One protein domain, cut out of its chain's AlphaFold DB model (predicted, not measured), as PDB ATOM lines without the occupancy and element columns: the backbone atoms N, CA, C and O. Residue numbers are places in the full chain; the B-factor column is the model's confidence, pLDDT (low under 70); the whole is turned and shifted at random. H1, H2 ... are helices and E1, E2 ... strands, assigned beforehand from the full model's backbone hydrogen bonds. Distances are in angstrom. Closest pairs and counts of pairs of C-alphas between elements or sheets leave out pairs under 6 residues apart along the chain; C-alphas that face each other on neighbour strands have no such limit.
ATOM      1  N   ILE A  10     194.391 150.003 154.523       57.16
ATOM      2  CA  ILE A  10     193.499 150.586 153.508       57.16
ATOM      3  C   ILE A  10     192.355 151.359 154.179       57.16
ATOM      4  O   ILE A  10     192.072 152.482 153.779       57.16
ATOM      5  N   ALA A  11     191.760 150.805 155.244       58.03
ATOM      6  CA  ALA A  11     190.707 151.473 156.014       58.03
ATOM      7  C   ALA A  11     191.192 152.755 156.726       58.03
ATOM      8  O   ALA A  11     190.437 153.716 156.846       58.03
ATOM      9  N   GLY A  12     192.452 152.791 157.180       58.69
ATOM     10  CA  GLY A  12     193.044 153.987 157.788       58.69
ATOM     11  C   GLY A  12     193.291 155.120 156.785       58.69
ATOM     12  O   GLY A  12     193.062 156.284 157.105       58.69
ATOM     13  N   LEU A  13     193.703 154.786 155.558       60.94
ATOM     14  CA  LEU A  13     193.959 155.761 154.490       60.94
ATOM     15  C   LEU A  13     192.671 156.401 153.949       60.94
ATOM     16  O   LEU A  13     192.642 157.612 153.734       60.94
ATOM     17  N   THR A  14     191.592 155.632 153.776       63.59
ATOM     18  CA  THR A  14     190.291 156.183 153.352       63.59
ATOM     19  C   THR A  14     189.656 157.068 154.419       63.59
ATOM     20  O   THR A  14     189.106 158.117 154.082       63.59
ATOM     21  N   LEU A  15     189.772 156.709 155.702       60.34
ATOM     22  CA  LEU A  15     189.272 157.542 156.798       60.34
ATOM     23  C   LEU A  15     190.044 158.870 156.895       60.34
ATOM     24  O   LEU A  15     189.431 159.928 157.020       60.34
ATOM     25  N   ALA A  16     191.376 158.839 156.765       62.44
ATOM     26  CA  ALA A  16     192.204 160.045 156.770       62.44
ATOM     27  C   ALA A  16     191.883 160.978 155.587       62.44
ATOM     28  O   ALA A  16     191.731 162.184 155.781       62.44
ATOM     29  N   ALA A  17     191.710 160.433 154.378       61.59
ATOM     30  CA  ALA A  17     191.324 161.217 153.203       61.59
ATOM     31  C   ALA A  17     189.933 161.864 153.357       61.59
ATOM     32  O   ALA A  17     189.753 163.021 152.977       61.59
ATOM     33  N   ALA A  18     188.967 161.163 153.962       64.56
ATOM     34  CA  ALA A  18     187.636 161.705 154.237       64.56
ATOM     35  C   ALA A  18     187.668 162.845 155.272       64.56
ATOM     36  O   ALA A  18     187.001 163.863 155.084       64.56
ATOM     37  N   VAL A  19     188.478 162.717 156.330       69.19
ATOM     38  CA  VAL A  19     188.657 163.773 157.345       69.19
ATOM     39  C   VAL A  19     189.328 165.012 156.743       69.19
ATOM     40  O   VAL A  19     188.857 166.127 156.960       69.19
ATOM     41  N   VAL A  20     190.381 164.836 155.936       70.88
ATOM     42  CA  VAL A  20     191.081 165.951 155.271       70.88
ATOM     43  C   VAL A  20     190.189 166.630 154.227       70.88
ATOM     44  O   VAL A  20     190.124 167.857 154.188       70.88
ATOM     45  N   GLY A  21     189.450 165.857 153.424       66.88
ATOM     46  CA  GLY A  21     188.486 166.394 152.462       66.88
ATOM     47  C   GLY A  21     187.351 167.171 153.134       66.88
ATOM     48  O   GLY A  21     187.002 168.265 152.687       66.88
ATOM     49  N   GLY A  22     186.823 166.657 154.251       71.25
ATOM     50  CA  GLY A  22     185.814 167.341 155.061       71.25
ATOM     51  C   GLY A  22     186.329 168.646 155.677       71.25
ATOM     52  O   GLY A  22     185.651 169.671 155.598       71.25
ATOM     53  N   ALA A  23     187.550 168.644 156.222       76.88
ATOM     54  CA  ALA A  23     188.182 169.841 156.777       76.88
ATOM     55  C   ALA A  23     188.456 170.907 155.700       76.88
ATOM     56  O   ALA A  23     188.131 172.078 155.895       76.88
ATOM     57  N   ALA A  24     188.981 170.509 154.537       78.31
ATOM     58  CA  ALA A  24     189.215 171.414 153.411       78.31
ATOM     59  C   ALA A  24     187.904 172.015 152.872       78.31
ATOM     60  O   ALA A  24     187.836 173.217 152.607       78.31
ATOM     61  N   GLY A  25     186.842 171.207 152.769       76.88
ATOM     62  CA  GLY A  25     185.508 171.670 152.379       76.88
ATOM     63  C   GLY A  25     184.908 172.666 153.374       76.88
ATOM     64  O   GLY A  25     184.356 173.686 152.959       76.88
ATOM     65  N   TRP A  26     185.066 172.423 154.679       82.44
ATOM     66  CA  TRP A  26     184.602 173.337 155.725       82.44
ATOM     67  C   TRP A  26     185.349 174.679 155.696       82.44
ATOM     68  O   TRP A  26     184.706 175.729 155.692       82.44
ATOM     69  N   ILE A  27     186.682 174.663 155.577       86.50
ATOM     70  CA  ILE A  27     187.508 175.880 155.463       86.50
ATOM     71  C   ILE A  27     187.121 176.687 154.218       86.50
ATOM     72  O   ILE A  27     186.920 177.900 154.300       86.50
ATOM     73  N   LEU A  28     186.959 176.025 153.068       87.56
ATOM     74  CA  LEU A  28     186.542 176.684 151.830       87.56
ATOM     75  C   LEU A  28     185.132 177.288 151.949       87.56
ATOM     76  O   LEU A  28     184.882 178.376 151.429       87.56
ATOM     77  N   GLY A  29     184.224 176.608 152.655       82.94
ATOM     78  CA  GLY A  29     182.887 177.112 152.967       82.94
ATOM     79  C   GLY A  29     182.922 178.391 153.809       82.94
ATOM     80  O   GLY A  29     182.289 179.376 153.434       82.94
ATOM     81  N   GLN A  30     183.713 178.408 154.887       89.56
ATOM     82  CA  GLN A  30     183.894 179.592 155.741       89.56
ATOM     83  C   GLN A  30     184.511 180.765 154.969       89.56
ATOM     84  O   GLN A  30     184.036 181.895 155.067       89.56
ATOM     85  N   TYR A  31     185.520 180.497 154.137       89.50
ATOM     86  CA  TYR A  31     186.145 181.521 153.303       89.50
ATOM     87  C   TYR A  31     185.147 182.154 152.321       89.50
ATOM     88  O   TYR A  31     185.052 183.379 152.233       89.50
ATOM     89  N   ARG A  32     184.344 181.338 151.624       91.06
ATOM     90  CA  ARG A  32     183.296 181.829 150.714       91.06
ATOM     91  C   ARG A  32     182.216 182.620 151.444       91.06
ATOM     92  O   ARG A  32     181.793 183.651 150.930       91.06
ATOM     93  N   ALA A  33     181.793 182.168 152.624       86.88
ATOM     94  CA  ALA A  33     180.836 182.899 153.450       86.88
ATOM     95  C   ALA A  33     181.384 184.280 153.846       86.88
ATOM     96  O   ALA A  33     180.682 185.278 153.687       86.88
ATOM     97  N   GLY A  34     182.657 184.352 154.250       90.75
ATOM     98  CA  GLY A  34     183.336 185.612 154.548       90.75
ATOM     99  C   GLY A  34     183.424 186.553 153.342       90.75
ATOM    100  O   GLY A  34     183.161 187.745 153.478       90.75
ATOM    101  N   LEU A  35     183.725 186.035 152.145       93.75
ATOM    102  CA  LEU A  35     183.719 186.841 150.916       93.75
ATOM    103  C   LEU A  35     182.318 187.364 150.569       93.75
ATOM    104  O   LEU A  35     182.171 188.532 150.220       93.75
ATOM    105  N   ALA A  36     181.284 186.525 150.693       91.56
ATOM    106  CA  ALA A  36     179.906 186.939 150.437       91.56
ATOM    107  C   ALA A  36     179.435 188.002 151.439       91.56
ATOM    108  O   ALA A  36     178.695 188.910 151.066       91.56
ATOM    109  N   GLN A  37     179.863 187.903 152.700       93.12
ATOM    110  CA  GLN A  37     179.576 188.911 153.714       93.12
ATOM    111  C   GLN A  37     180.245 190.248 153.378       93.12
ATOM    112  O   GLN A  37     179.551 191.259 153.344       93.12
ATOM    113  N   ARG A  38     181.540 190.252 153.034       92.44
ATOM    114  CA  ARG A  38     182.243 191.478 152.612       92.44
ATOM    115  C   ARG A  38     181.584 192.131 151.402       92.44
ATOM    116  O   ARG A  38     181.329 193.324 151.430       92.44
ATOM    117  N   ALA A  39     181.216 191.344 150.392       91.94
ATOM    118  CA  ALA A  39     180.515 191.865 149.219       91.94
ATOM    119  C   ALA A  39     179.153 192.496 149.578       91.94
ATOM    120  O   ALA A  39     178.750 193.488 148.976       91.94
ATOM    121  N   ARG A  40     178.430 191.952 150.570       92.38
ATOM    122  CA  ARG A  40     177.185 192.562 151.076       92.38
ATOM    123  C   ARG A  40     177.454 193.862 151.823       92.38
ATOM    124  O   ARG A  40     176.722 194.818 151.605       92.38
ATOM    125  N   GLU A  41     178.472 193.895 152.676       91.88
ATOM    126  CA  GLU A  41     178.872 195.095 153.421       91.88
ATOM    127  C   GLU A  41     179.318 196.215 152.465       91.88
ATOM    128  O   GLU A  41     178.866 197.349 152.599       91.88
ATOM    129  N   GLU A  42     180.116 195.892 151.444       92.56
ATOM    130  CA  GLU A  42     180.534 196.822 150.387       92.56
ATOM    131  C   GLU A  42     179.339 197.347 149.582       92.56
ATOM    132  O   GLU A  42     179.214 198.558 149.391       92.56
ATOM    133  N   ASN A  43     178.417 196.471 149.168       91.69
ATOM    134  CA  ASN A  43     177.201 196.885 148.464       91.69
ATOM    135  C   ASN A  43     176.314 197.783 149.339       91.69
ATOM    136  O   ASN A  43     175.831 198.811 148.870       91.69
ATOM    137  N   GLN A  44     176.135 197.446 150.619       89.38
ATOM    138  CA  GLN A  44     175.368 198.267 151.559       89.38
ATOM    139  C   GLN A  44     176.014 199.639 151.776       89.38
ATOM    140  O   GLN A  44     175.306 200.649 151.801       89.38
ATOM    141  N   ALA A  45     177.342 199.693 151.898       84.44
ATOM    142  CA  ALA A  45     178.082 200.944 152.011       84.44
ATOM    143  C   ALA A  45     177.946 201.798 150.739       84.44
ATOM    144  O   ALA A  45     177.705 203.002 150.832       84.44
ATOM    145  N   ALA A  46     178.019 201.181 149.557       85.94
ATOM    146  CA  ALA A  46     177.828 201.864 148.281       85.94
ATOM    147  C   ALA A  46     176.401 202.418 148.128       85.94
ATOM    148  O   ALA A  46     176.220 203.581 147.764       85.94
ATOM    149  N   GLU A  47     175.376 201.633 148.471       87.81
ATOM    150  CA  GLU A  47     173.976 202.078 148.464       87.81
ATOM    151  C   GLU A  47     173.709 203.196 149.482       87.81
ATOM    152  O   GLU A  47     172.905 204.097 149.232       87.81
ATOM    153  N   ALA A  48     174.345 203.145 150.655       83.69
ATOM    154  CA  ALA A  48     174.263 204.212 151.649       83.69
ATOM    155  C   ALA A  48     174.899 205.509 151.124       83.69
ATOM    156  O   ALA A  48     174.265 206.562 151.179       83.69
ATOM    157  N   ALA A  49     176.094 205.424 150.533       84.69
ATOM    158  CA  ALA A  49     176.779 206.571 149.943       84.69
ATOM    159  C   ALA A  49     175.986 207.188 148.778       84.69
ATOM    160  O   ALA A  49     175.830 208.408 148.719       84.69
ATOM    161  N   ALA A  50     175.422 206.363 147.890       86.44
ATOM    162  CA  ALA A  50     174.591 206.828 146.780       86.44
ATOM    163  C   ALA A  50     173.324 207.549 147.272       86.44
ATOM    164  O   ALA A  50     172.990 208.628 146.780       86.44
ATOM    165  N   ARG A  51     172.649 207.000 148.293       85.19
ATOM    166  CA  ARG A  51     171.495 207.657 148.927       85.19
ATOM    167  C   ARG A  51     171.871 208.989 149.561       85.19
ATOM    168  O   ARG A  51     171.133 209.958 149.399       85.19
ATOM    169  N   GLN A  52     173.017 209.060 150.234       83.75
ATOM    170  CA  GLN A  52     173.483 210.309 150.824       83.75
ATOM    171  C   GLN A  52     173.800 211.359 149.752       83.75
ATOM    172  O   GLN A  52     173.382 212.504 149.886       83.75
ATOM    173  N   GLN A  53     174.453 210.983 148.650       86.19
ATOM    174  CA  GLN A  53     174.700 211.899 147.530       86.19
ATOM    175  C   GLN A  53     173.399 212.425 146.913       86.19
ATOM    176  O   GLN A  53     173.279 213.625 146.666       86.19
ATOM    177  N   GLN A  54     172.409 211.551 146.704       86.81
ATOM    178  CA  GLN A  54     171.095 211.951 146.200       86.81
ATOM    179  C   GLN A  54     170.401 212.930 147.154       86.81
ATOM    180  O   GLN A  54     169.883 213.956 146.715       86.81
ATOM    181  N   TRP A  55     170.436 212.641 148.456       86.19
ATOM    182  CA  TRP A  55     169.880 213.488 149.508       86.19
ATOM    183  C   TRP A  55     170.532 214.879 149.544       86.19
ATOM    184  O   TRP A  55     169.826 215.890 149.546       86.19
ATOM    185  N   VAL A  56     171.869 214.948 149.488       88.25
ATOM    186  CA  VAL A  56     172.616 216.218 149.430       88.25
ATOM    187  C   VAL A  56     172.246 217.012 148.178       88.25
ATOM    188  O   VAL A  56     171.991 218.215 148.260       88.25
ATOM    189  N   ALA A  57     172.197 216.353 147.017       89.56
ATOM    190  CA  ALA A  57     171.863 217.003 145.755       89.56
ATOM    191  C   ALA A  57     170.436 217.571 145.767       89.56
ATOM    192  O   ALA A  57     170.218 218.699 145.318       89.56
ATOM    193  N   GLU A  58     169.478 216.824 146.316       89.75
ATOM    194  CA  GLU A  58     168.093 217.268 146.457       89.75
ATOM    195  C   GLU A  58     167.977 218.477 147.393       89.75
ATOM    196  O   GLU A  58     167.365 219.480 147.018       89.75
ATOM    197  N   LEU A  59     168.620 218.437 148.564       91.38
ATOM    198  CA  LEU A  59     168.629 219.565 149.497       91.38
ATOM    199  C   LEU A  59     169.268 220.810 148.899       91.38
ATOM    200  O   LEU A  59     168.657 221.877 148.915       91.38
ATOM    201  N   ALA A  60     170.465 220.687 148.326       92.06
ATOM    202  CA  ALA A  60     171.134 221.802 147.666       92.06
ATOM    203  C   ALA A  60     170.285 222.362 146.513       92.06
ATOM    204  O   ALA A  60     170.278 223.569 146.273       92.06
ATOM    205  N   GLY A  61     169.560 221.490 145.808       92.12
ATOM    206  CA  GLY A  61     168.591 221.865 144.789       92.12
ATOM    207  C   GLY A  61     167.449 222.705 145.351       92.12
ATOM    208  O   GLY A  61     167.167 223.746 144.773       92.12
ATOM    209  N   LEU A  62     166.834 222.291 146.468       92.62
ATOM    210  CA  LEU A  62     165.730 222.989 147.147       92.62
ATOM    211  C   LEU A  62     166.157 224.317 147.788       92.62
ATOM    212  O   LEU A  62     165.400 225.287 147.733       92.62
ATOM    213  N   ILE A  63     167.362 224.371 148.355       94.69
ATOM    214  CA  ILE A  63     167.896 225.561 149.031       94.69
ATOM    215  C   ILE A  63     168.201 226.663 148.022       94.69
ATOM    216  O   ILE A  63     167.677 227.765 148.143       94.69
ATOM    217  N   ARG A  64     168.965 226.346 146.970       92.50
ATOM    218  CA  ARG A  64     169.293 227.296 145.885       92.50
ATOM    219  C   ARG A  64     168.081 227.698 145.050       92.50
ATOM    220  O   ARG A  64     168.114 228.638 144.267       92.50
ATOM    221  N   SER A  65     167.009 226.941 145.212       92.94
ATOM    222  CA  SER A  65     165.716 227.142 144.590       92.94
ATOM    223  C   SER A  65     164.907 228.271 145.231       92.94
ATOM    224  O   SER A  65     164.003 228.801 144.579       92.94
ATOM    225  N   ALA A  66     165.190 228.574 146.498       95.56
ATOM    226  CA  ALA A  66     164.390 229.469 147.308       95.56
ATOM    227  C   ALA A  66     164.553 230.928 146.866       95.56
ATOM    228  O   ALA A  66     165.667 231.394 146.646       95.56
ATOM    229  N   ASP A  67     163.441 231.656 146.764       96.19
ATOM    230  CA  ASP A  67     163.433 233.097 146.485       96.19
ATOM    231  C   ASP A  67     163.385 233.942 147.766       96.19
ATOM    232  O   ASP A  67     163.799 235.105 147.773       96.19
ATOM    233  N   ARG A  68     162.923 233.344 148.866       97.00
ATOM    234  CA  ARG A  68     162.770 233.995 150.164       97.00
ATOM    235  C   ARG A  68     163.052 233.026 151.304       97.00
ATOM    236  O   ARG A  68     162.624 231.874 151.287       97.00
ATOM    237  N   VAL A  69     163.710 233.531 152.336       97.12
ATOM    238  CA  VAL A  69     163.961 232.844 153.603       97.12
ATOM    239  C   VAL A  69     163.188 233.547 154.702       97.12
ATOM    240  O   VAL A  69     163.147 234.774 154.747       97.12
ATOM    241  N   VAL A  70     162.589 232.768 155.594       96.94
ATOM    242  CA  VAL A  70     161.971 233.252 156.824       96.94
ATOM    243  C   VAL A  70     162.550 232.474 157.992       96.94
ATOM    244  O   VAL A  70     162.444 231.250 158.026       96.94
ATOM    245  N   ILE A  71     163.131 233.173 158.959       95.44
ATOM    246  CA  ILE A  71     163.576 232.579 160.219       95.44
ATOM    247  C   ILE A  71     162.555 232.925 161.289       95.44
ATOM    248  O   ILE A  71     162.260 234.099 161.502       95.44
ATOM    249  N   VAL A  72     162.024 231.902 161.950       92.38
ATOM    250  CA  VAL A  72     161.129 232.028 163.098       92.38
ATOM    251  C   VAL A  72     161.899 231.631 164.348       92.38
ATOM    252  O   VAL A  72     162.338 230.488 164.467       92.38
ATOM    253  N   ASP A  73     162.034 232.555 165.289       89.25
ATOM    254  CA  ASP A  73     162.689 232.316 166.572       89.25
ATOM    255  C   ASP A  73     161.801 232.775 167.736       89.25
ATOM    256  O   ASP A  73     160.816 233.498 167.553       89.25
ATOM    257  N   PHE A  74     162.136 232.334 168.942       79.81
ATOM    258  CA  PHE A  74     161.533 232.816 170.179       79.81
ATOM    259  C   PHE A  74     162.642 233.275 171.110       79.81
ATOM    260  O   PHE A  74     163.663 232.600 171.231       79.81
ATOM    261  N   ASP A  75     162.413 234.384 171.811       66.31
ATOM    262  CA  ASP A  75     163.378 234.846 172.802       66.31
ATOM    263  C   ASP A  75     163.701 233.743 173.827       66.31
ATOM    264  O   ASP A  75     162.780 233.043 174.286       66.31
ATOM    265  N   PRO A  76     164.993 233.555 174.186       56.38
ATOM    266  CA  PRO A  76     165.351 232.642 175.257       56.38
ATOM    267  C   PRO A  76     164.588 233.059 176.519       56.38
ATOM    268  O   PRO A  76     164.368 234.257 176.732       56.38
ATOM    269  N   PRO A  77     164.146 232.103 177.358       52.66
ATOM    270  CA  PRO A  77     163.495 232.466 178.608       52.66
ATOM    271  C   PRO A  77     164.423 233.414 179.381       52.66
ATOM    272  O   PRO A  77     165.635 233.168 179.404       52.66
ATOM    273  N   ARG A  92     159.814 236.124 167.120       87.00
ATOM    274  CA  ARG A  92     160.547 236.951 166.159       87.00
ATOM    275  C   ARG A  92     160.521 236.271 164.802       87.00
ATOM    276  O   ARG A  92     160.709 235.060 164.705       87.00
ATOM    277  N   GLU A  93     160.254 237.048 163.765       92.56
ATOM    278  CA  GLU A  93     160.247 236.561 162.392       92.56
ATOM    279  C   GLU A  93     161.047 237.512 161.516       92.56
ATOM    280  O   GLU A  93     160.736 238.700 161.448       92.56
ATOM    281  N   VAL A  94     162.075 236.985 160.854       94.56
ATOM    282  CA  VAL A  94     162.927 237.757 159.947       94.56
ATOM    283  C   VAL A  94     162.826 237.162 158.556       94.56
ATOM    284  O   VAL A  94     163.101 235.980 158.358       94.56
ATOM    285  N   SER A  95     162.428 237.993 157.594       96.56
ATOM    286  CA  SER A  95     162.294 237.624 156.185       96.56
ATOM    287  C   SER A  95     163.372 238.309 155.358       96.56
ATOM    288  O   SER A  95     163.522 239.525 155.427       96.56
ATOM    289  N   PHE A  96     164.083 237.551 154.530       96.44
ATOM    290  CA  PHE A  96     165.144 238.080 153.673       96.44
ATOM    291  C   PHE A  96     165.334 237.237 152.407       96.44
ATOM    292  O   PHE A  96     164.782 236.146 152.267       96.44
ATOM    293  N   SER A  97     166.131 237.759 151.477       95.56
ATOM    294  CA  SER A  97     166.629 237.041 150.304       95.56
ATOM    295  C   SER A  97     168.130 237.309 150.209       95.56
ATOM    296  O   SER A  97     168.545 238.455 150.052       95.56
ATOM    297  N   ASP A  98     168.944 236.279 150.429       94.88
ATOM    298  CA  ASP A  98     170.404 236.391 150.536       94.88
ATOM    299  C   ASP A  98     171.042 235.117 149.968       94.88
ATOM    300  O   ASP A  98     171.142 234.091 150.645       94.88
ATOM    301  N   SER A  99     171.424 235.165 148.688       94.56
ATOM    302  CA  SER A  99     172.009 234.013 147.992       94.56
ATOM    303  C   SER A  99     173.317 233.532 148.637       94.56
ATOM    304  O   SER A  99     173.444 232.325 148.842       94.56
ATOM    305  N   PRO A 100     174.270 234.407 149.026       95.56
ATOM    306  CA  PRO A 100     175.440 233.979 149.794       95.56
ATOM    307  C   PRO A 100     175.094 233.224 151.083       95.56
ATOM    308  O   PRO A 100     175.747 232.230 151.404       95.56
ATOM    309  N   TRP A 101     174.071 233.661 151.822       96.38
ATOM    310  CA  TRP A 101     173.616 232.960 153.024       96.38
ATOM    311  C   TRP A 101     173.021 231.581 152.696       96.38
ATOM    312  O   TRP A 101     173.335 230.599 153.371       96.38
ATOM    313  N   LEU A 102     172.230 231.471 151.620       96.38
ATOM    314  CA  LEU A 102     171.681 230.193 151.143       96.38
ATOM    315  C   LEU A 102     172.775 229.196 150.740       96.38
ATOM    316  O   LEU A 102     172.673 228.015 151.070       96.38
ATOM    317  N   GLU A 103     173.839 229.651 150.076       95.44
ATOM    318  CA  GLU A 103     174.976 228.789 149.722       95.44
ATOM    319  C   GLU A 103     175.711 228.277 150.970       95.44
ATOM    320  O   GLU A 103     176.067 227.098 151.037       95.44
ATOM    321  N   ARG A 104     175.876 229.115 152.009       95.62
ATOM    322  CA  ARG A 104     176.435 228.661 153.296       95.62
ATOM    323  C   ARG A 104     175.549 227.608 153.957       95.62
ATOM    324  O   ARG A 104     176.063 226.600 154.437       95.62
ATOM    325  N   LEU A 105     174.230 227.806 153.952       96.00
ATOM    326  CA  LEU A 105     173.284 226.822 154.479       96.00
ATOM    327  C   LEU A 105     173.367 225.493 153.710       96.00
ATOM    328  O   LEU A 105     173.412 224.429 154.327       96.00
ATOM    329  N   ALA A 106     173.430 225.543 152.376       94.88
ATOM    330  CA  ALA A 106     173.589 224.354 151.543       94.88
ATOM    331  C   ALA A 106     174.897 223.609 151.850       94.88
ATOM    332  O   ALA A 106     174.885 222.384 151.962       94.88
ATOM    333  N   ALA A 107     176.001 224.332 152.055       93.62
ATOM    334  CA  ALA A 107     177.286 223.743 152.424       93.62
ATOM    335  C   ALA A 107     177.247 223.048 153.798       93.62
ATOM    336  O   ALA A 107     177.764 221.940 153.933       93.62
ATOM    337  N   VAL A 108     176.589 223.651 154.797       93.50
ATOM    338  CA  VAL A 108     176.394 223.029 156.121       93.50
ATOM    339  C   VAL A 108     175.560 221.755 156.018       93.50
ATOM    340  O   VAL A 108     175.855 220.762 156.674       93.50
ATOM    341  N   LEU A 109     174.520 221.750 155.184       91.50
ATOM    342  CA  LEU A 109     173.665 220.576 155.022       91.50
ATOM    343  C   LEU A 109     174.316 219.472 154.186       91.50
ATOM    344  O   LEU A 109     174.028 218.303 154.417       91.50
ATOM    345  N   ALA A 110     175.232 219.809 153.278       89.44
ATOM    346  CA  ALA A 110     175.960 218.831 152.475       89.44
ATOM    347  C   ALA A 110     176.871 217.906 153.303       89.44
ATOM    348  O   ALA A 110     177.150 216.790 152.873       89.44
ATOM    349  N   SER A 111     177.319 218.338 154.488       86.25
ATOM    350  CA  SER A 111     178.140 217.517 155.391       86.25
ATOM    351  C   SER A 111     177.322 216.601 156.308       86.25
ATOM    352  O   SER A 111     177.886 215.790 157.043       86.25
ATOM    353  N   CYS A 112     175.994 216.706 156.279       87.00
ATOM    354  CA  CYS A 112     175.124 215.922 157.140       87.00
ATOM    355  C   CYS A 112     174.992 214.468 156.641       87.00
ATOM    356  O   CYS A 112     174.880 214.243 155.433       87.00
ATOM    357  N   PRO A 113     174.974 213.470 157.551       81.25
ATOM    358  CA  PRO A 113     174.881 212.052 157.196       81.25
ATOM    359  C   PRO A 113     173.640 211.665 156.379       81.25
ATOM    360  O   PRO A 113     173.641 210.640 155.710       81.25
ATOM    361  N   GLY A 114     172.542 212.423 156.478       80.62
ATOM    362  CA  GLY A 114     171.276 212.074 155.818       80.62
ATOM    363  C   GLY A 114     170.595 210.812 156.374       80.62
ATOM    364  O   GLY A 114     169.596 210.351 155.824       80.62
ATOM    365  N   THR A 115     171.089 210.249 157.483       86.69
ATOM    366  CA  THR A 115     170.505 209.067 158.129       86.69
ATOM    367  C   THR A 115     169.228 209.445 158.872       86.69
ATOM    368  O   THR A 115     169.272 210.204 159.839       86.69
ATOM    369  N   SER A 116     168.086 208.903 158.450       87.31
ATOM    370  CA  SER A 116     166.815 209.106 159.151       87.31
ATOM    371  C   SER A 116     166.843 208.489 160.556       87.31
ATOM    372  O   SER A 116     167.449 207.444 160.788       87.31
ATOM    373  N   THR A 117     166.172 209.143 161.499       88.56
ATOM    374  CA  THR A 117     166.024 208.703 162.890       88.56
ATOM    375  C   THR A 117     164.549 208.747 163.299       88.56
ATOM    376  O   THR A 117     163.758 209.449 162.665       88.56
ATOM    377  N   PRO A 118     164.147 208.036 164.369       89.19
ATOM    378  CA  PRO A 118     162.792 208.145 164.897       89.19
ATOM    379  C   PRO A 118     162.414 209.599 165.202       89.19
ATOM    380  O   PRO A 118     163.206 210.349 165.792       89.19
ATOM    381  N   ALA A 119     161.194 209.980 164.822       83.81
ATOM    382  CA  ALA A 119     160.689 211.336 164.993       83.81
ATOM    383  C   ALA A 119     160.638 211.748 166.479       83.81
ATOM    384  O   ALA A 119     160.143 211.015 167.332       83.81
ATOM    385  N   CYS A 120     161.136 212.943 166.784       82.00
ATOM    386  CA  CYS A 120     160.885 213.678 168.025       82.00
ATOM    387  C   CYS A 120     159.586 214.472 167.853       82.00
ATOM    388  O   CYS A 120     159.351 215.023 166.787       82.00
ATOM    389  N   LEU A 121     158.778 214.668 168.888       82.56
ATOM    390  CA  LEU A 121     157.643 215.617 168.823       82.56
ATOM    391  C   LEU A 121     158.003 216.998 169.386       82.56
ATOM    392  O   LEU A 121     157.159 217.831 169.697       82.56
ATOM    393  N   CYS A 122     159.301 217.219 169.517       83.19
ATOM    394  CA  CYS A 122     159.911 218.346 170.181       83.19
ATOM    395  C   CYS A 122     159.806 219.564 169.263       83.19
ATOM    396  O   CYS A 122     160.207 219.498 168.095       83.19
ATOM    397  N   VAL A 123     159.233 220.651 169.776       77.75
ATOM    398  CA  VAL A 123     159.226 221.946 169.090       77.75
ATOM    399  C   VAL A 123     160.592 222.585 169.308       77.75
ATOM    400  O   VAL A 123     161.063 222.640 170.443       77.75
ATOM    401  N   ALA A 124     161.223 223.058 168.238       80.38
ATOM    402  CA  ALA A 124     162.489 223.769 168.333       80.38
ATOM    403  C   ALA A 124     162.524 225.019 167.485       80.38
ATOM    404  O   ALA A 124     161.929 225.086 166.410       80.38
ATOM    405  N   TYR A 125     163.302 225.955 168.010       81.56
ATOM    406  CA  TYR A 125     163.635 227.228 167.417       81.56
ATOM    407  C   TYR A 125     165.159 227.409 167.487       81.56
ATOM    408  O   TYR A 125     165.781 226.885 168.420       81.56
ATOM    409  N   PRO A 126     165.772 228.106 166.521       89.12
ATOM    410  CA  PRO A 126     165.125 228.741 165.373       89.12
ATOM    411  C   PRO A 126     164.613 227.724 164.333       89.12
ATOM    412  O   PRO A 126     165.183 226.649 164.148       89.12
ATOM    413  N   GLU A 127     163.516 228.067 163.657       93.44
ATOM    414  CA  GLU A 127     163.010 227.369 162.473       93.44
ATOM    415  C   GLU A 127     163.343 228.200 161.229       93.44
ATOM    416  O   GLU A 127     162.984 229.372 161.143       93.44
ATOM    417  N   ILE A 128     164.005 227.594 160.246       96.31
ATOM    418  CA  ILE A 128     164.328 228.215 158.960       96.31
ATOM    419  C   ILE A 128     163.336 227.693 157.926       96.31
ATOM    420  O   ILE A 128     163.292 226.494 157.663       96.31
ATOM    421  N   ARG A 129     162.567 228.581 157.303       96.75
ATOM    422  CA  ARG A 129     161.616 228.263 156.237       96.75
ATOM    423  C   ARG A 129     162.090 228.867 154.927       96.75
ATOM    424  O   ARG A 129     162.311 230.071 154.832       96.75
ATOM    425  N   LEU A 130     162.213 228.033 153.910       96.88
ATOM    426  CA  LEU A 130     162.564 228.419 152.554       96.88
ATOM    427  C   LEU A 130     161.303 228.449 151.702       96.88
ATOM    428  O   LEU A 130     160.536 227.483 151.685       96.88
ATOM    429  N   TYR A 131     161.110 229.548 150.986       96.50
ATOM    430  CA  TYR A 131     159.978 229.770 150.104       96.50
ATOM    431  C   TYR A 131     160.409 229.795 148.642       96.50
ATOM    432  O   TYR A 131     161.534 230.177 148.326       96.50
ATOM    433  N   ARG A 132     159.492 229.398 147.762       95.31
ATOM    434  CA  ARG A 132     159.563 229.609 146.315       95.31
ATOM    435  C   ARG A 132     158.166 229.917 145.801       95.31
ATOM    436  O   ARG A 132     157.252 229.123 146.011       95.31
ATOM    437  N   GLY A 133     157.991 231.046 145.121       93.75
ATOM    438  CA  GLY A 133     156.696 231.443 144.564       93.75
ATOM    439  C   GLY A 133     155.599 231.567 145.628       93.75
ATOM    440  O   GLY A 133     154.435 231.316 145.340       93.75
ATOM    441  N   GLY A 134     155.969 231.894 146.871       93.06
ATOM    442  CA  GLY A 134     155.042 232.004 148.001       93.06
ATOM    443  C   GLY A 134     154.739 230.697 148.747       93.06
ATOM    444  O   GLY A 134     154.162 230.759 149.830       93.06
ATOM    445  N   GLU A 135     155.181 229.536 148.255       94.31
ATOM    446  CA  GLU A 135     155.025 228.247 148.942       94.31
ATOM    447  C   GLU A 135     156.272 227.882 149.754       94.31
ATOM    448  O   GLU A 135     157.391 228.143 149.313       94.31
ATOM    449  N   VAL A 136     156.102 227.232 150.912       94.69
ATOM    450  CA  VAL A 136     157.228 226.651 151.662       94.69
ATOM    451  C   VAL A 136     157.726 225.410 150.925       94.69
ATOM    452  O   VAL A 136     157.004 224.421 150.793       94.69
ATOM    453  N   VAL A 137     158.976 225.443 150.467       94.62
ATOM    454  CA  VAL A 137     159.627 224.292 149.822       94.62
ATOM    455  C   VAL A 137     160.399 223.427 150.812       94.62
ATOM    456  O   VAL A 137     160.534 222.223 150.591       94.62
ATOM    457  N   LEU A 138     160.886 224.032 151.900       95.56
ATOM    458  CA  LEU A 138     161.692 223.372 152.920       95.56
ATOM    459  C   LEU A 138     161.587 224.127 154.249       95.56
ATOM    460  O   LEU A 138     161.831 225.329 154.286       95.56
ATOM    461  N   SER A 139     161.300 223.426 155.337       95.38
ATOM    462  CA  SER A 139     161.494 223.903 156.707       95.38
ATOM    463  C   SER A 139     162.581 223.085 157.391       95.38
ATOM    464  O   SER A 139     162.627 221.862 157.241       95.38
ATOM    465  N   LEU A 140     163.423 223.759 158.168       95.00
ATOM    466  CA  LEU A 140     164.531 223.183 158.917       95.00
ATOM    467  C   LEU A 140     164.450 223.629 160.375       95.00
ATOM    468  O   LEU A 140     164.276 224.813 160.654       95.00
ATOM    469  N   SER A 141     164.621 222.701 161.310       92.50
ATOM    470  CA  SER A 141     164.795 223.027 162.729       92.50
ATOM    471  C   SER A 141     165.648 221.976 163.427       92.50
ATOM    472  O   SER A 141     165.765 220.842 162.965       92.50
ATOM    473  N   THR A 142     166.265 222.339 164.547       89.69
ATOM    474  CA  THR A 142     167.124 221.437 165.323       89.69
ATOM    475  C   THR A 142     166.456 221.105 166.659       89.69
ATOM    476  O   THR A 142     166.739 221.773 167.655       89.69
ATOM    477  N   PRO A 143     165.540 220.110 166.715       83.75
ATOM    478  CA  PRO A 143     164.836 219.735 167.944       83.75
ATOM    479  C   PRO A 143     165.781 219.432 169.098       83.75
ATOM    480  O   PRO A 143     165.480 219.792 170.234       83.75
ATOM    481  N   HIS A 144     166.892 218.749 168.817       80.56
ATOM    482  CA  HIS A 144     167.911 218.318 169.772       80.56
ATOM    483  C   HIS A 144     169.298 218.546 169.163       80.56
ATOM    484  O   HIS A 144     169.426 218.626 167.941       80.56
ATOM    485  N   THR A 145     170.342 218.543 169.997       76.06
ATOM    486  CA  THR A 145     171.745 218.759 169.598       76.06
ATOM    487  C   THR A 145     172.209 217.874 168.438       76.06
ATOM    488  O   THR A 145     173.064 218.286 167.667       76.06
ATOM    489  N   LEU A 146     171.639 216.674 168.290       86.38
ATOM    490  CA  LEU A 146     172.041 215.691 167.277       86.38
ATOM    491  C   LEU A 146     170.944 215.383 166.250       86.38
ATOM    492  O   LEU A 146     170.958 214.329 165.611       86.38
ATOM    493  N   LYS A 147     169.941 216.257 166.120       90.00
ATOM    494  CA  LYS A 147     168.828 216.047 165.191       90.00
ATOM    495  C   LYS A 147     168.569 217.273 164.336       90.00
ATOM    496  O   LYS A 147     168.444 218.381 164.848       90.00
ATOM    497  N   LEU A 148     168.385 217.026 163.046       92.00
ATOM    498  CA  LEU A 148     167.863 217.972 162.077       92.00
ATOM    499  C   LEU A 148     166.483 217.498 161.632       92.00
ATOM    500  O   LEU A 148     166.349 216.439 161.021       92.00
ATOM    501  N   ARG A 149     165.458 218.290 161.915       93.12
ATOM    502  CA  ARG A 149     164.143 218.112 161.320       93.12
ATOM    503  C   ARG A 149     164.110 218.793 159.970       93.12
ATOM    504  O   ARG A 149     164.470 219.963 159.854       93.12
ATOM    505  N   ILE A 150     163.606 218.064 158.990       93.00
ATOM    506  CA  ILE A 150     163.317 218.573 157.661       93.00
ATOM    507  C   ILE A 150     161.835 218.348 157.397       93.00
ATOM    508  O   ILE A 150     161.330 217.244 157.596       93.00
ATOM    509  N   ALA A 151     161.135 219.384 156.949       92.06
ATOM    510  CA  ALA A 151     159.774 219.267 156.444       92.06
ATOM    511  C   ALA A 151     159.690 219.926 155.065       92.06
ATOM    512  O   ALA A 151     159.794 221.141 154.931       92.06
ATOM    513  N   GLY A 152     159.524 219.116 154.029       87.75
ATOM    514  CA  GLY A 152     159.442 219.544 152.638       87.75
ATOM    515  C   GLY A 152     158.635 218.544 151.816       87.75
ATOM    516  O   GLY A 152     158.393 217.416 152.245       87.75
ATOM    517  N   ARG A 153     158.215 218.933 150.606       79.50
ATOM    518  CA  ARG A 153     157.281 218.121 149.789       79.50
ATOM    519  C   ARG A 153     157.795 216.715 149.467       79.50
ATOM    520  O   ARG A 153     156.994 215.804 149.305       79.50
ATOM    521  N   ARG A 154     159.112 216.558 149.330       76.56
ATOM    522  CA  ARG A 154     159.768 215.293 148.956       76.56
ATOM    523  C   ARG A 154     160.635 214.703 150.062       76.56
ATOM    524  O   ARG A 154     160.852 213.499 150.090       76.56
ATOM    525  N   LEU A 155     161.074 215.546 150.989       83.00
ATOM    526  CA  LEU A 155     161.962 215.176 152.076       83.00
ATOM    527  C   LEU A 155     161.342 215.643 153.388       83.00
ATOM    528  O   LEU A 155     161.300 216.838 153.670       83.00
ATOM    529  N   THR A 156     160.826 214.701 154.174       90.31
ATOM    530  CA  THR A 156     160.251 214.981 155.494       90.31
ATOM    531  C   THR A 156     160.725 213.940 156.497       90.31
ATOM    532  O   THR A 156     160.749 212.751 156.190       90.31
ATOM    533  N   GLY A 157     161.116 214.382 157.688       90.62
ATOM    534  CA  GLY A 157     161.517 213.513 158.790       90.62
ATOM    535  C   GLY A 157     162.564 214.146 159.697       90.62
ATOM    536  O   GLY A 157     162.998 215.279 159.485       90.62
ATOM    537  N   ASP A 158     162.985 213.376 160.695       91.75
ATOM    538  CA  ASP A 158     164.118 213.719 161.545       91.75
ATOM    539  C   ASP A 158     165.349 212.940 161.083       91.75
ATOM    540  O   ASP A 158     165.297 211.728 160.866       91.75
ATOM    541  N   TYR A 159     166.466 213.640 160.961       90.56
ATOM    542  CA  TYR A 159     167.732 213.123 160.469       90.56
ATOM    543  C   TYR A 159     168.806 213.305 161.533       90.56
ATOM    544  O   TYR A 159     168.790 214.278 162.292       90.56
ATOM    545  N   LEU A 160     169.736 212.357 161.593       89.88
ATOM    546  CA  LEU A 160     170.910 212.457 162.443       89.88
ATOM    547  C   LEU A 160     171.761 213.632 161.963       89.88
ATOM    548  O   LEU A 160     172.148 213.685 160.798       89.88
ATOM    549  N   ALA A 161     172.070 214.543 162.874       89.25
ATOM    550  CA  ALA A 161     173.012 215.629 162.663       89.25
ATOM    551  C   ALA A 161     174.129 215.519 163.702       89.25
ATOM    552  O   ALA A 161     173.902 215.046 164.816       89.25
ATOM    553  N   THR A 162     175.339 215.956 163.357       89.88
ATOM    554  CA  THR A 162     176.371 216.167 164.376       89.88
ATOM    555  C   THR A 162     176.054 217.439 165.159       89.88
ATOM    556  O   THR A 162     175.342 218.324 164.673       89.88
ATOM    557  N   GLU A 163     176.605 217.557 166.366       89.56
ATOM    558  CA  GLU A 163     176.484 218.785 167.159       89.56
ATOM    559  C   GLU A 163     177.022 220.003 166.393       89.56
ATOM    560  O   GLU A 163     176.451 221.088 166.463       89.56
ATOM    561  N   GLU A 164     178.086 219.810 165.616       91.38
ATOM    562  CA  GLU A 164     178.694 220.840 164.774       91.38
ATOM    563  C   GLU A 164     177.704 221.354 163.723       91.38
ATOM    564  O   GLU A 164     177.560 222.563 163.563       91.38
ATOM    565  N   ILE A 165     176.971 220.453 163.059       91.50
ATOM    566  CA  ILE A 165     175.946 220.815 162.070       91.50
ATOM    567  C   ILE A 165     174.791 221.548 162.747       91.50
ATOM    568  O   ILE A 165     174.387 222.614 162.283       91.50
ATOM    569  N   ALA A 166     174.269 221.017 163.855       89.50
ATOM    570  CA  ALA A 166     173.163 221.655 164.567       89.50
ATOM    571  C   ALA A 166     173.543 223.065 165.056       89.50
ATOM    572  O   ALA A 166     172.763 224.015 164.926       89.50
ATOM    573  N   ARG A 167     174.776 223.223 165.556       89.75
ATOM    574  CA  ARG A 167     175.341 224.511 165.971       89.75
ATOM    575  C   ARG A 167     175.534 225.453 164.786       89.75
ATOM    576  O   ARG A 167     175.167 226.617 164.902       89.75
ATOM    577  N   ALA A 168     176.048 224.971 163.656       92.50
ATOM    578  CA  ALA A 168     176.235 225.774 162.449       92.50
ATOM    579  C   ALA A 168     174.901 226.293 161.890       92.50
ATOM    580  O   ALA A 168     174.792 227.481 161.593       92.50
ATOM    581  N   ILE A 169     173.864 225.448 161.829       92.06
ATOM    582  CA  ILE A 169     172.509 225.851 161.416       92.06
ATOM    583  C   ILE A 169     171.950 226.912 162.370       92.06
ATOM    584  O   ILE A 169     171.471 227.956 161.927       92.06
ATOM    585  N   SER A 170     172.049 226.675 163.680       88.56
ATOM    586  CA  SER A 170     171.577 227.625 164.695       88.56
ATOM    587  C   SER A 170     172.319 228.962 164.617       88.56
ATOM    588  O   SER A 170     171.707 230.018 164.758       88.56
ATOM    589  N   SER A 171     173.632 228.931 164.375       90.50
ATOM    590  CA  SER A 171     174.459 230.132 164.252       90.50
ATOM    591  C   SER A 171     174.102 230.930 162.998       90.50
ATOM    592  O   SER A 171     173.867 232.130 163.107       90.50
ATOM    593  N   LEU A 172     173.960 230.262 161.844       93.56
ATOM    594  CA  LEU A 172     173.507 230.887 160.595       93.56
ATOM    595  C   LEU A 172     172.142 231.556 160.758       93.56
ATOM    596  O   LEU A 172     171.918 232.636 160.216       93.56
ATOM    597  N   ALA A 173     171.224 230.924 161.494       91.44
ATOM    598  CA  ALA A 173     169.916 231.506 161.752       91.44
ATOM    599  C   ALA A 173     170.015 232.776 162.619       91.44
ATOM    600  O   ALA A 173     169.388 233.790 162.319       91.44
ATOM    601  N   ARG A 174     170.845 232.750 163.668       88.62
ATOM    602  CA  ARG A 174     171.018 233.888 164.583       88.62
ATOM    603  C   ARG A 174     171.676 235.107 163.937       88.62
ATOM    604  O   ARG A 174     171.347 236.212 164.348       88.62
ATOM    605  N   GLU A 175     172.505 234.934 162.902       91.62
ATOM    606  CA  GLU A 175     173.081 236.049 162.116       91.62
ATOM    607  C   GLU A 175     172.027 237.041 161.605       91.62
ATOM    608  O   GLU A 175     172.350 238.196 161.369       91.62
ATOM    609  N   LYS A 176     170.784 236.593 161.399       89.38
ATOM    610  CA  LYS A 176     169.699 237.424 160.864       89.38
ATOM    611  C   LYS A 176     168.692 237.873 161.920       89.38
ATOM    612  O   LYS A 176     167.897 238.756 161.640       89.38
ATOM    613  N   VAL A 177     168.682 237.251 163.099       81.94
ATOM    614  CA  VAL A 177     167.697 237.521 164.166       81.94
ATOM    615  C   VAL A 177     168.220 238.532 165.197       81.94
ATOM    616  O   VAL A 177     167.428 239.082 165.960       81.94
ATOM    617  N   VAL A 178     169.537 238.758 165.246       67.94
ATOM    618  CA  VAL A 178     170.212 239.582 166.270       67.94
ATOM    619  C   VAL A 178     170.459 241.039 165.825       67.94
ATOM    620  O   VAL A 178     171.018 241.806 166.603       67.94
ATOM    621  N   ASP A 179     169.996 241.444 164.639       48.84
ATOM    622  CA  ASP A 179     170.042 242.850 164.186       48.84
ATOM    623  C   ASP A 179     168.887 243.702 164.747       48.84
ATOM    624  O   ASP A 179     167.715 243.253 164.681       48.84
TER     625      ASP A 179
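AT A GLANCE: This is residues 10 to 77 and 92 to 179 of the 179 residues of an uncharacterized protein of Candidatus Omnitrophica bacterium (UniProt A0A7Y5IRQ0). A single very long helix, H1, sticks out like a handle with residues 10 to 47 from a compact head. In the head, H3 covers one face of a twisted six-stranded sheet, and H2 packs between H3 and the last turns of H1. The printed part has 156 residues, with three named helices and six named strands in the order H1, E1, E2, H2, E3, E4, E5, E6, H3; the sheet runs E2, E1, E3, E4, E5, E6, all antiparallel. The class is mixed, helices and strands. The whole is an extended rod, with a radius of gyration of the C-alphas of 25.6 A and spans of 95 by 34 by 22 A.

IN THESE COORDINATES: H1, residues 10 to 63, begins at C-alpha 10 (193.499, 150.586, 153.508) and is 79.4 A long, ending at C-alpha 63 (167.896, 225.561, 149.031). E1 is residues 68 to 74, 20.1 A, and E2 residues 92 to 96, 13.4 A. H2, residues 99 to 110, measures 16.3 A. E3 is residues 127 to 132, 16.7 A; E4 residues 135 to 144, 26.4 A; E5 residues 147 to 152, 16.1 A; E6 residues 156 to 160, 13.0 A. H3, residues 163 to 177, is 20.9 A long and ends at C-alpha 177 (167.697, 237.521, 164.166).

HOW THE PARTS SIT: E2 and E6 are the edge strands. Between the neighbour strands E1 and E2, N 71 and O 94 are within hydrogen-bond range at 2.9 A, and between the neighbour strands E1 and E3, N 70 and O 129 are within hydrogen-bond range at 2.8 A. E3 to E6 form a meander, each strand the antiparallel neighbour of the one before, with three hairpins: N 128 and O 140 are 2.8 A apart, N 139 and O 151 2.8 A, N 148 and O 159 2.9 A. E2, H2 and E3 are a split strand-helix-strand unit, two strands running the same way with E1 between them; its crossover is right-handed. H3 is on the sheet at a height of 8.6 A over it, slantwise to the strands, at 53 degrees to E4 on the local plane. H2 touches H3, closest at the C-alphas of Val 108 and Ile 165, 6.4 A, at a shallow tilt of 16 degrees, opposite ways. H1 touches H2 with residues 56 to 63 alone, closest at the C-alphas of Val 56 and Ala 110, 5.2 A. H1 and H2 each only graze the sheet; H1 and H3 are apart. Every O i to N i+4 pair is within hydrogen-bond range in H1 and H2, and 9 of 11 in H3.

THE WHOLE: The C-alphas of Ile 10 and Asp 179, the two farthest apart, are 95.8 A from each other. Without residues 10 to 47 the body spans 41 by 33 by 22 A. Residues 78 to 91 are not printed, and C-alphas 77 and 92 are 13.6 A apart across the cut. The link from H2 to E3 is long, with 16 residues; in it, residues 116 to 117 pair antiparallel with 158 to 159 of E6. The mean pLDDT of the printed part is 86.6, and residues 10 to 19, 21, 75 to 77 and 178 to 179 are under 70.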